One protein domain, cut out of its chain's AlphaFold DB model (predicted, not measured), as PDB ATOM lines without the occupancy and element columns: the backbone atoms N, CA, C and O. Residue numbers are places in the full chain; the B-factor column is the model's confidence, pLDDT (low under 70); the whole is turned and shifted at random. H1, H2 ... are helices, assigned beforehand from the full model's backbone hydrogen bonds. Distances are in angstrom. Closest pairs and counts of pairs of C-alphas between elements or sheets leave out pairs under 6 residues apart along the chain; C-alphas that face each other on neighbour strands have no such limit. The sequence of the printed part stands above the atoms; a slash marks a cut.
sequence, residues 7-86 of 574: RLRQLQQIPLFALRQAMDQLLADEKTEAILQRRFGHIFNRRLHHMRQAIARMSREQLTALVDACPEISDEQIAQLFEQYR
ATOM      1  N   ARG A   7     -25.980   2.911   9.867       87.12
ATOM      2  CA  ARG A   7     -27.299   2.546   9.325       87.12
ATOM      3  C   ARG A   7     -27.205   1.343   8.387       87.12
ATOM      4  O   ARG A   7     -27.882   0.341   8.593       87.12
ATOM      5  N   LEU A   8     -26.307   1.406   7.404       85.62
ATOM      6  CA  LEU A   8     -26.128   0.331   6.428       85.62
ATOM      7  C   LEU A   8     -25.674  -0.979   7.092       85.62
ATOM      8  O   LEU A   8     -26.205  -2.043   6.777       85.62
ATOM      9  N   ARG A   9     -24.743  -0.910   8.056       83.81
ATOM     10  CA  ARG A   9     -24.298  -2.088   8.823       83.81
ATOM     11  C   ARG A   9     -25.443  -2.722   9.615       83.81
ATOM     12  O   ARG A   9     -25.539  -3.947   9.657       83.81
ATOM     13  N   GLN A  10     -26.307  -1.913  10.227       89.31
ATOM     14  CA  GLN A  10     -27.486  -2.401  10.947       89.31
ATOM     15  C   GLN A  10     -28.478  -3.067   9.991       89.31
ATOM     16  O   GLN A  10     -28.892  -4.197  10.241       89.31
ATOM     17  N   LEU A  11     -28.795  -2.424   8.861       90.06
ATOM     18  CA  LEU A  11     -29.710  -2.968   7.852       90.06
ATOM     19  C   LEU A  11     -29.281  -4.347   7.343       90.06
ATOM     20  O   LEU A  11     -30.116  -5.239   7.210       90.06
ATOM     21  N   GLN A  12     -27.981  -4.552   7.120       86.44
ATOM     22  CA  GLN A  12     -27.438  -5.838   6.666       86.44
ATOM     23  C   GLN A  12     -27.634  -6.979   7.679       86.44
ATOM     24  O   GLN A  12     -27.674  -8.145   7.282       86.44
ATOM     25  N   GLN A  13     -27.774  -6.658   8.970       87.31
ATOM     26  CA  GLN A  13     -27.968  -7.636  10.043       87.31
ATOM     27  C   GLN A  13     -29.442  -7.843  10.424       87.31
ATOM     28  O   GLN A  13     -29.761  -8.833  11.082       87.31
ATOM     29  N   ILE A  14     -30.353  -6.965   9.992       91.44
ATOM     30  CA  ILE A  14     -31.789  -7.144  10.230       91.44
ATOM     31  C   ILE A  14     -32.323  -8.263   9.310       91.44
ATOM     32  O   ILE A  14     -32.049  -8.285   8.104       91.44
ATOM     33  N   PRO A  15     -33.109  -9.223   9.835       89.88
ATOM     34  CA  PRO A  15     -33.745 -10.252   9.027       89.88
ATOM     35  C   PRO A  15     -34.639  -9.677   7.926       89.88
ATOM     36  O   PRO A  15     -35.408  -8.743   8.147       89.88
ATOM     37  N   LEU A  16     -34.619 -10.314   6.751       90.62
ATOM     38  CA  LEU A  16     -35.415  -9.890   5.593       90.62
ATOM     39  C   LEU A  16     -36.907  -9.749   5.906       90.62
ATOM     40  O   LEU A  16     -37.531  -8.805   5.438       90.62
ATOM     41  N   PHE A  17     -37.483 -10.672   6.680       89.44
ATOM     42  CA  PHE A  17     -38.907 -10.607   7.013       89.44
ATOM     43  C   PHE A  17     -39.247  -9.362   7.847       89.44
ATOM     44  O   PHE A  17     -40.297  -8.772   7.628       89.44
ATOM     45  N   ALA A  18     -38.354  -8.931   8.747       89.56
ATOM     46  CA  ALA A  18     -38.564  -7.755   9.586       89.56
ATOM     47  C   ALA A  18     -38.467  -6.467   8.757       89.56
ATOM     48  O   ALA A  18     -39.304  -5.580   8.896       89.56
ATOM     49  N   LEU A  19     -37.509  -6.404   7.824       91.00
ATOM     50  CA  LEU A  19     -37.437  -5.310   6.850       91.00
ATOM     51  C   LEU A  19     -38.688  -5.259   5.960       91.00
ATOM     52  O   LEU A  19     -39.216  -4.180   5.707       91.00
ATOM     53  N   ARG A  20     -39.198  -6.415   5.512       91.06
ATOM     54  CA  ARG A  20     -40.446  -6.493   4.732       91.06
ATOM     55  C   ARG A  20     -41.639  -6.004   5.545       91.06
ATOM     56  O   ARG A  20     -42.390  -5.181   5.046       91.06
ATOM     57  N   GLN A  21     -41.762  -6.434   6.799       89.12
ATOM     58  CA  GLN A  21     -42.834  -5.999   7.690       89.12
ATOM     59  C   GLN A  21     -42.800  -4.485   7.938       89.12
ATOM     60  O   GLN A  21     -43.844  -3.841   7.881       89.12
ATOM     61  N   ALA A  22     -41.616  -3.906   8.165       88.88
ATOM     62  CA  ALA A  22     -41.459  -2.459   8.320       88.88
ATOM     63  C   ALA A  22     -41.908  -1.703   7.057       88.88
ATOM     64  O   ALA A  22     -42.588  -0.683   7.143       88.88
ATOM     65  N   MET A  23     -41.590  -2.235   5.876       88.31
ATOM     66  CA  MET A  23     -42.066  -1.670   4.615       88.31
ATOM     67  C   MET A  23     -43.575  -1.854   4.411       88.31
ATOM     68  O   MET A  23     -44.241  -0.926   3.967       88.31
ATOM     69  N   ASP A  24     -44.136  -3.015   4.750       86.75
ATOM     70  CA  ASP A  24     -45.572  -3.284   4.624       86.75
ATOM     71  C   ASP A  24     -46.407  -2.358   5.521       86.75
ATOM     72  O   ASP A  24     -47.491  -1.935   5.117       86.75
ATOM     73  N   GLN A  25     -45.889  -1.982   6.697       86.38
ATOM     74  CA  GLN A  25     -46.508  -0.978   7.571       86.38
ATOM     75  C   GLN A  25     -46.571   0.406   6.911       86.38
ATOM     76  O   GLN A  25     -47.585   1.090   7.028       86.38
ATOM     77  N   LEU A  26     -45.535   0.807   6.168       84.81
ATOM     78  CA  LEU A  26     -45.550   2.060   5.404       84.81
ATOM     79  C   LEU A  26     -46.540   2.023   4.233       84.81
ATOM     80  O   LEU A  26     -47.123   3.045   3.883       84.81
ATOM     81  N   LEU A  27     -46.769   0.842   3.650       83.94
ATOM     82  CA  LEU A  27     -47.773   0.618   2.602       83.94
ATOM     83  C   LEU A  27     -49.215   0.541   3.135       83.94
ATOM     84  O   LEU A  27     -50.122   0.149   2.397       83.94
ATOM     85  N   ALA A  28     -49.450   0.840   4.414       80.50
ATOM     86  CA  ALA A  28     -50.799   1.037   4.939       80.50
ATOM     87  C   ALA A  28     -51.349   2.442   4.624       80.50
ATOM     88  O   ALA A  28     -52.562   2.630   4.645       80.50
ATOM     89  N   ASP A  29     -50.478   3.409   4.310       82.12
ATOM     90  CA  ASP A  29     -50.847   4.766   3.898       82.12
ATOM     91  C   ASP A  29     -50.698   4.945   2.376       82.12
ATOM     92  O   ASP A  29     -49.602   4.831   1.823       82.12
ATOM     93  N   GLU A  30     -51.798   5.286   1.695       80.06
ATOM     94  CA  GLU A  30     -51.848   5.455   0.234       80.06
ATOM     95  C   GLU A  30     -50.884   6.541  -0.277       80.06
ATOM     96  O   GLU A  30     -50.320   6.425  -1.371       80.06
ATOM     97  N   LYS A  31     -50.657   7.603   0.511       81.44
ATOM     98  CA  LYS A  31     -49.724   8.680   0.135       81.44
ATOM     99  C   LYS A  31     -48.280   8.192   0.173       81.44
ATOM    100  O   LYS A  31     -47.521   8.445  -0.767       81.44
ATOM    101  N   THR A  32     -47.918   7.481   1.236       80.94
ATOM    102  CA  THR A  32     -46.592   6.881   1.400       80.94
ATOM    103  C   THR A  32     -46.335   5.804   0.342       80.94
ATOM    104  O   THR A  32     -45.254   5.775  -0.248       80.94
ATOM    105  N   GLU A  33     -47.337   4.993  -0.016       82.00
ATOM    106  CA  GLU A  33     -47.217   4.015  -1.103       82.00
ATOM    107  C   GLU A  33     -46.871   4.673  -2.451       82.00
ATOM    108  O   GLU A  33     -45.942   4.231  -3.132       82.00
ATOM    109  N   ALA A  34     -47.547   5.762  -2.828       81.38
ATOM    110  CA  ALA A  34     -47.265   6.467  -4.081       81.38
ATOM    111  C   ALA A  34     -45.841   7.064  -4.125       81.38
ATOM    112  O   ALA A  34     -45.193   7.070  -5.179       81.38
ATOM    113  N   ILE A  35     -45.332   7.550  -2.986       82.62
ATOM    114  CA  ILE A  35     -43.953   8.047  -2.850       82.62
ATOM    115  C   ILE A  35     -42.956   6.893  -3.014       82.62
ATOM    116  O   ILE A  35     -42.010   7.000  -3.802       82.62
ATOM    117  N   LEU A  36     -43.198   5.769  -2.335       80.81
ATOM    118  CA  LEU A  36     -42.357   4.579  -2.415       80.81
ATOM    119  C   LEU A  36     -42.315   4.000  -3.835       80.81
ATOM    120  O   LEU A  36     -41.239   3.627  -4.303       80.81
ATOM    121  N   GLN A  37     -43.441   3.977  -4.557       82.75
ATOM    122  CA  GLN A  37     -43.496   3.522  -5.954       82.75
ATOM    123  C   GLN A  37     -42.604   4.372  -6.873       82.75
ATOM    124  O   GLN A  37     -41.870   3.828  -7.703       82.75
ATOM    125  N   ARG A  38     -42.610   5.706  -6.710       81.25
ATOM    126  CA  ARG A  38     -41.727   6.608  -7.476       81.25
ATOM    127  C   ARG A  38     -40.257   6.385  -7.135       81.25
ATOM    128  O   ARG A  38     -39.429   6.302  -8.040       81.25
ATOM    129  N   ARG A  39     -39.938   6.260  -5.845       83.25
ATOM    130  CA  ARG A  39     -38.566   6.038  -5.370       83.25
ATOM    131  C   ARG A  39     -38.013   4.702  -5.863       83.25
ATOM    132  O   ARG A  39     -36.892   4.648  -6.355       83.25
ATOM    133  N   PHE A  40     -38.825   3.650  -5.830       80.31
ATOM    134  CA  PHE A  40     -38.478   2.361  -6.419       80.31
ATOM    135  C   PHE A  40     -38.188   2.481  -7.919       80.31
ATOM    136  O   PHE A  40     -37.170   1.976  -8.393       80.31
ATOM    137  N   GLY A  41     -39.057   3.186  -8.655       79.25
ATOM    138  CA  GLY A  41     -38.863   3.439 -10.080       79.25
ATOM    139  C   GLY A  41     -37.533   4.117 -10.387       79.25
ATOM    140  O   GLY A  41     -36.900   3.775 -11.380       79.25
ATOM    141  N   HIS A  42     -37.075   5.003  -9.502       82.38
ATOM    142  CA  HIS A  42     -35.772   5.652  -9.606       82.38
ATOM    143  C   HIS A  42     -34.601   4.709  -9.276       82.38
ATOM    144  O   HIS A  42     -33.629   4.666 -10.022       82.38
ATOM    145  N   ILE A  43     -34.677   3.945  -8.181       81.31
ATOM    146  CA  ILE A  43     -33.567   3.087  -7.720       81.31
ATOM    147  C   ILE A  43     -33.336   1.901  -8.666       81.31
ATOM    148  O   ILE A  43     -32.193   1.551  -8.950       81.31
ATOM    149  N   PHE A  44     -34.408   1.283  -9.168       79.75
ATOM    150  CA  PHE A  44     -34.327   0.028  -9.927       79.75
ATOM    151  C   PHE A  44     -34.709   0.163 -11.404       79.75
ATOM    152  O   PHE A  44     -34.755  -0.844 -12.109       79.75
ATOM    153  N   ASN A  45     -35.000   1.383 -11.869       79.25
ATOM    154  CA  ASN A  45     -35.385   1.694 -13.250       79.25
ATOM    155  C   ASN A  45     -36.544   0.817 -13.782       79.25
ATOM    156  O   ASN A  45     -36.503   0.296 -14.898       79.25
ATOM    157  N   ARG A  46     -37.574   0.589 -12.950       77.12
ATOM    158  CA  ARG A  46     -38.728  -0.287 -13.249       77.12
ATOM    159  C   ARG A  46     -40.035   0.286 -12.697       77.12
ATOM    160  O   ARG A  46     -40.078   0.735 -11.558       77.12
ATOM    161  N   ARG A  47     -41.126   0.215 -13.470       66.38
ATOM    162  CA  ARG A  47     -42.481   0.560 -12.989       66.38
ATOM    163  C   ARG A  47     -43.123  -0.647 -12.303       66.38
ATOM    164  O   ARG A  47     -43.116  -1.740 -12.860       66.38
ATOM    165  N   LEU A  48     -43.694  -0.437 -11.119       67.31
ATOM    166  CA  LEU A  48     -44.403  -1.463 -10.352       67.31
ATOM    167  C   LEU A  48     -45.851  -1.051 -10.114       67.31
ATOM    168  O   LEU A  48     -46.110   0.047  -9.637       67.31
ATOM    169  N   HIS A  49     -46.773  -1.970 -10.401       66.19
ATOM    170  CA  HIS A  49     -48.202  -1.809 -10.122       66.19
ATOM    171  C   HIS A  49     -48.638  -2.479  -8.805       66.19
ATOM    172  O   HIS A  49     -49.689  -2.143  -8.273       66.19
ATOM    173  N   HIS A  50     -47.833  -3.403  -8.257       79.94
ATOM    174  CA  HIS A  50     -48.144  -4.151  -7.030       79.94
ATOM    175  C   HIS A  50     -46.970  -4.127  -6.045       79.94
ATOM    176  O   HIS A  50     -46.109  -5.010  -6.057       79.94
ATOM    177  N   MET A  51     -46.932  -3.106  -5.186       81.06
ATOM    178  CA  MET A  51     -45.778  -2.829  -4.326       81.06
ATOM    179  C   MET A  51     -45.523  -3.933  -3.291       81.06
ATOM    180  O   MET A  51     -44.406  -4.439  -3.201       81.06
ATOM    181  N   ARG A  52     -46.565  -4.399  -2.586       83.25
ATOM    182  CA  ARG A  52     -46.449  -5.483  -1.587       83.25
ATOM    183  C   ARG A  52     -45.871  -6.773  -2.176       83.25
ATOM    184  O   ARG A  52     -44.953  -7.370  -1.618       83.25
ATOM    185  N   GLN A  53     -46.355  -7.187  -3.349       84.00
ATOM    186  CA  GLN A  53     -45.847  -8.387  -4.028       84.00
ATOM    187  C   GLN A  53     -44.393  -8.225  -4.478       84.00
ATOM    188  O   GLN A  53     -43.628  -9.190  -4.442       84.00
ATOM    189  N   ALA A  54     -44.007  -7.021  -4.901       83.88
ATOM    190  CA  ALA A  54     -42.631  -6.742  -5.274       83.88
ATOM    191  C   ALA A  54     -41.700  -6.834  -4.062       83.88
ATOM    192  O   ALA A  54     -40.716  -7.565  -4.130       83.88
ATOM    193  N   ILE A  55     -42.047  -6.184  -2.946       86.06
ATOM    194  CA  ILE A  55     -41.271  -6.209  -1.693       86.06
ATOM    195  C   ILE A  55     -41.095  -7.641  -1.174       86.06
ATOM    196  O   ILE A  55     -39.986  -8.038  -0.806       86.06
ATOM    197  N   ALA A  56     -42.147  -8.462  -1.239       84.44
ATOM    198  CA  ALA A  56     -42.088  -9.870  -0.847       84.44
ATOM    199  C   ALA A  56     -41.074 -10.699  -1.663       84.44
ATOM    200  O   ALA A  56     -40.546 -11.693  -1.161       84.44
ATOM    201  N   ARG A  57     -40.778 -10.292  -2.904       86.00
ATOM    202  CA  ARG A  57     -39.854 -10.980  -3.823       86.00
ATOM    203  C   ARG A  57     -38.458 -10.357  -3.878       86.00
ATOM    204  O   ARG A  57     -37.584 -10.933  -4.519       86.00
ATOM    205  N   MET A  58     -38.232  -9.213  -3.227       86.94
ATOM    206  CA  MET A  58     -36.931  -8.538  -3.255       86.94
ATOM    207  C   MET A  58     -35.841  -9.374  -2.587       86.94
ATOM    208  O   MET A  58     -36.065 -10.000  -1.539       86.94
ATOM    209  N   SER A  59     -34.649  -9.327  -3.189       88.56
ATOM    210  CA  SER A  59     -33.417  -9.803  -2.564       88.56
ATOM    211  C   SER A  59     -33.029  -8.903  -1.384       88.56
ATOM    212  O   SER A  59     -33.552  -7.799  -1.214       88.56
ATOM    213  N   ARG A  60     -32.083  -9.363  -0.558       89.44
ATOM    214  CA  ARG A  60     -31.563  -8.568   0.566       89.44
ATOM    215  C   ARG A  60     -30.947  -7.257   0.119       89.44
ATOM    216  O   ARG A  60     -31.235  -6.237   0.731       89.44
ATOM    217  N   GLU A  61     -30.143  -7.278  -0.934       88.06
ATOM    218  CA  GLU A  61     -29.499  -6.079  -1.475       88.06
ATOM    219  C   GLU A  61     -30.537  -5.056  -1.936       88.06
ATOM    220  O   GLU A  61     -30.472  -3.894  -1.544       88.06
ATOM    221  N   GLN A  62     -31.548  -5.505  -2.688       88.00
ATOM    222  CA  GLN A  62     -32.626  -4.645  -3.175       88.00
ATOM    223  C   GLN A  62     -33.427  -4.036  -2.023       88.00
ATOM    224  O   GLN A  62     -33.666  -2.831  -2.001       88.00
ATOM    225  N   LEU A  63     -33.820  -4.849  -1.041       88.81
ATOM    226  CA  LEU A  63     -34.600  -4.359   0.089       88.81
ATOM    227  C   LEU A  63     -33.781  -3.415   0.979       88.81
ATOM    228  O   LEU A  63     -34.298  -2.396   1.420       88.81
ATOM    229  N   THR A  64     -32.497  -3.719   1.189       89.06
ATOM    230  CA  THR A  64     -31.568  -2.861   1.940       89.06
ATOM    231  C   THR A  64     -31.421  -1.506   1.259       89.06
ATOM    232  O   THR A  64     -31.610  -0.490   1.912       89.06
ATOM    233  N   ALA A  65     -31.163  -1.480  -0.053       86.75
ATOM    234  CA  ALA A  65     -31.037  -0.237  -0.814       86.75
ATOM    235  C   ALA A  65     -32.332   0.591  -0.797       86.75
ATOM    236  O   ALA A  65     -32.291   1.815  -0.689       86.75
ATOM    237  N   LEU A  66     -33.492  -0.071  -0.870       86.44
ATOM    238  CA  LEU A  66     -34.788   0.602  -0.803       86.44
ATOM    239  C   LEU A  66     -35.046   1.227   0.576       86.44
ATOM    240  O   LEU A  66     -35.479   2.376   0.639       86.44
ATOM    241  N   VAL A  67     -34.785   0.490   1.661       88.00
ATOM    242  CA  VAL A  67     -34.954   0.967   3.047       88.00
ATOM    243  C   VAL A  67     -33.935   2.059   3.389       88.00
ATOM    244  O   VAL A  67     -34.268   3.026   4.075       88.00
ATOM    245  N   ASP A  68     -32.705   1.947   2.895       86.62
ATOM    246  CA  ASP A  68     -31.669   2.961   3.099       86.62
ATOM    247  C   ASP A  68     -32.047   4.293   2.435       86.62
ATOM    248  O   ASP A  68     -31.922   5.352   3.042       86.62
ATOM    249  N   ALA A  69     -32.648   4.233   1.243       84.94
ATOM    250  CA  ALA A  69     -33.180   5.398   0.541       84.94
ATOM    251  C   ALA A  69     -34.509   5.937   1.120       84.94
ATOM    252  O   ALA A  69     -35.066   6.894   0.575       84.94
ATOM    253  N   CYS A  70     -35.052   5.323   2.176       85.25
ATOM    254  CA  CYS A  70     -36.359   5.637   2.748       85.25
ATOM    255  C   CYS A  70     -36.244   6.519   4.010       85.25
ATOM    256  O   CYS A  70     -36.034   5.975   5.096       85.25
ATOM    257  N   PRO A  71     -36.392   7.860   3.918       84.25
ATOM    258  CA  PRO A  71     -36.375   8.746   5.085       84.25
ATOM    259  C   PRO A  71     -37.565   8.532   6.027       84.25
ATOM    260  O   PRO A  71     -37.492   8.912   7.190       84.25
ATOM    261  N   GLU A  72     -38.651   7.922   5.545       87.12
ATOM    262  CA  GLU A  72     -39.819   7.562   6.351       87.12
ATOM    263  C   GLU A  72     -39.488   6.483   7.398       87.12
ATOM    264  O   GLU A  72     -40.219   6.352   8.377       87.12
ATOM    265  N   ILE A  73     -38.379   5.748   7.221       86.06
ATOM    266  CA  ILE A  73     -37.827   4.843   8.234       86.06
ATOM    267  C   ILE A  73     -36.638   5.524   8.912       86.06
ATOM    268  O   ILE A  73     -35.522   5.545   8.377       86.06
ATOM    269  N   SER A  74     -36.869   6.069  10.104       89.00
ATOM    270  CA  SER A  74     -35.854   6.812  10.852       89.00
ATOM    271  C   SER A  74     -34.682   5.921  11.281       89.00
ATOM    272  O   SER A  74     -34.809   4.701  11.406       89.00
ATOM    273  N   ASP A  75     -33.519   6.526  11.540       88.94
ATOM    274  CA  ASP A  75     -32.367   5.813  12.121       88.94
ATOM    275  C   ASP A  75     -32.723   5.142  13.453       88.94
ATOM    276  O   ASP A  75     -32.222   4.065  13.759       88.94
ATOM    277  N   GLU A  76     -33.626   5.745  14.224       90.44
ATOM    278  CA  GLU A  76     -34.091   5.187  15.490       90.44
ATOM    279  C   GLU A  76     -34.948   3.932  15.289       90.44
ATOM    280  O   GLU A  76     -34.754   2.947  15.995       90.44
ATOM    281  N   GLN A  77     -35.820   3.904  14.275       90.62
ATOM    282  CA  GLN A  77     -36.566   2.694  13.910       90.62
ATOM    283  C   GLN A  77     -35.631   1.577  13.428       90.62
ATOM    284  O   GLN A  77     -35.816   0.418  13.801       90.62
ATOM    285  N   ILE A  78     -34.599   1.908  12.641       91.94
ATOM    286  CA  ILE A  78     -33.578   0.932  12.227       91.94
ATOM    287  C   ILE A  78     -32.798   0.409  13.430       91.94
ATOM    288  O   ILE A  78     -32.625  -0.803  13.556       91.94
ATOM    289  N   ALA A  79     -32.376   1.288  14.338       91.38
ATOM    290  CA  ALA A  79     -31.690   0.893  15.559       91.38
ATOM    291  C   ALA A  79     -32.573  -0.018  16.428       91.38
ATOM    292  O   ALA A  79     -32.101  -1.052  16.891       91.38
ATOM    293  N   GLN A  80     -33.862   0.297  16.583       92.44
ATOM    294  CA  GLN A  80     -34.815  -0.542  17.314       92.44
ATOM    295  C   GLN A  80     -34.987  -1.920  16.662       92.44
ATOM    296  O   GLN A  80     -34.908  -2.935  17.353       92.44
ATOM    297  N   LEU A  81     -35.176  -1.989  15.340       92.94
ATOM    298  CA  LEU A  81     -35.270  -3.264  14.618       92.94
ATOM    299  C   LEU A  81     -33.982  -4.082  14.744       92.94
ATOM    300  O   LEU A  81     -34.030  -5.294  14.960       92.94
ATOM    301  N   PHE A  82     -32.829  -3.427  14.641       93.62
ATOM    302  CA  PHE A  82     -31.536  -4.061  14.841       93.62
ATOM    303  C   PHE A  82     -31.411  -4.645  16.254       93.62
ATOM    304  O   PHE A  82     -31.109  -5.827  16.399       93.62
ATOM    305  N   GLU A  83     -31.717  -3.862  17.289       92.25
ATOM    306  CA  GLU A  83     -31.717  -4.315  18.684       92.25
ATOM    307  C   GLU A  83     -32.659  -5.502  18.911       92.25
ATOM    308  O   GLU A  83     -32.315  -6.432  19.640       92.25
ATOM    309  N   GLN A  84     -33.811  -5.530  18.233       92.81
ATOM    310  CA  GLN A  84     -34.746  -6.648  18.326       92.81
ATOM    311  C   GLN A  84     -34.228  -7.932  17.672       92.81
ATOM    312  O   GLN A  84     -34.601  -9.002  18.130       92.81
ATOM    313  N   TYR A  85     -33.382  -7.888  16.640       92.56
ATOM    314  CA  TYR A  85     -33.044  -9.098  15.871       92.56
ATOM    315  C   TYR A  85     -31.549  -9.444  15.785       92.56
ATOM    316  O   TYR A  85     -31.196 -10.491  15.237       92.56
ATOM    317  N   ARG A  86     -30.654  -8.640  16.373       91.75
ATOM    318  CA  ARG A  86     -29.192  -8.865  16.353       91.75
ATOM    319  C   ARG A  86     -28.715 -10.153  17.038       91.75
ATOM    320  O   ARG A  86     -27.570 -10.559  16.851       91.75
TER     321      ARG A  86
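Overview. This is residues 7 to 86 of the 574 residues of an uncharacterized protein of Ardenticatenia bacterium (UniProt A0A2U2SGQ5). Six short helices make one compact body: H2 and H5 form its middle, H1 and H6 lie side by side at one end of the longest axis, and H3 lies at the other end. H4 packs on H2, antiparallel to it. The printed part has 80 residues with six named helices, H1 to H6 in order, and no named strand; the class is all helix. It is compact, with a radius of gyration of the C-alphas of 11.8 A and spans of 33 by 23 by 18 A.

Along the chain. H1 is residues 7 to 13, with C-alpha 7 at (-27.299, 2.546, 9.325). H2 is residues 16 to 26, 15.7 A long. H3, the longest, is residues 30 to 44, 21.0 A, with C-alpha 30 at (-51.848, 5.455, 0.234). H4 is residues 51 to 57 and H5 residues 60 to 68. H6 is residues 75 to 85, 15.4 A, ending with C-alpha 85 at (-33.044, -9.098, 15.871).

Arrangement. H1 touches H6, the same way at a shallow tilt of 18 degrees; the closest C-alphas, of Gln 10 and Phe 82, are 5.9 A apart. H1 touches H5, closest C-alphas Leu 11 and Thr 64 at 6.2 A. H2 touches H4, opposite ways at a shallow tilt of 1 degree, closest C-alphas Arg 20 and Ile 55 at 6.5 A. H2 touches H5, closest C-alphas Leu 16 and Arg 60 at 6.5 A. H3 touches no helix, but is near H2, H4 and H5. H1 and H3 are apart. Every O i to N i+4 pair is within hydrogen-bond range in H2, H3, H4, H5 and H6; in H1, 2 of 3 are.

Size, cuts and confidence. The C-alphas farthest apart, of Arg 47 and Glu 83, are 33.8 A apart. The printed part has no cut, and no link is long. The mean pLDDT of the printed part is 85.5; residues 47 to 49 are under 70.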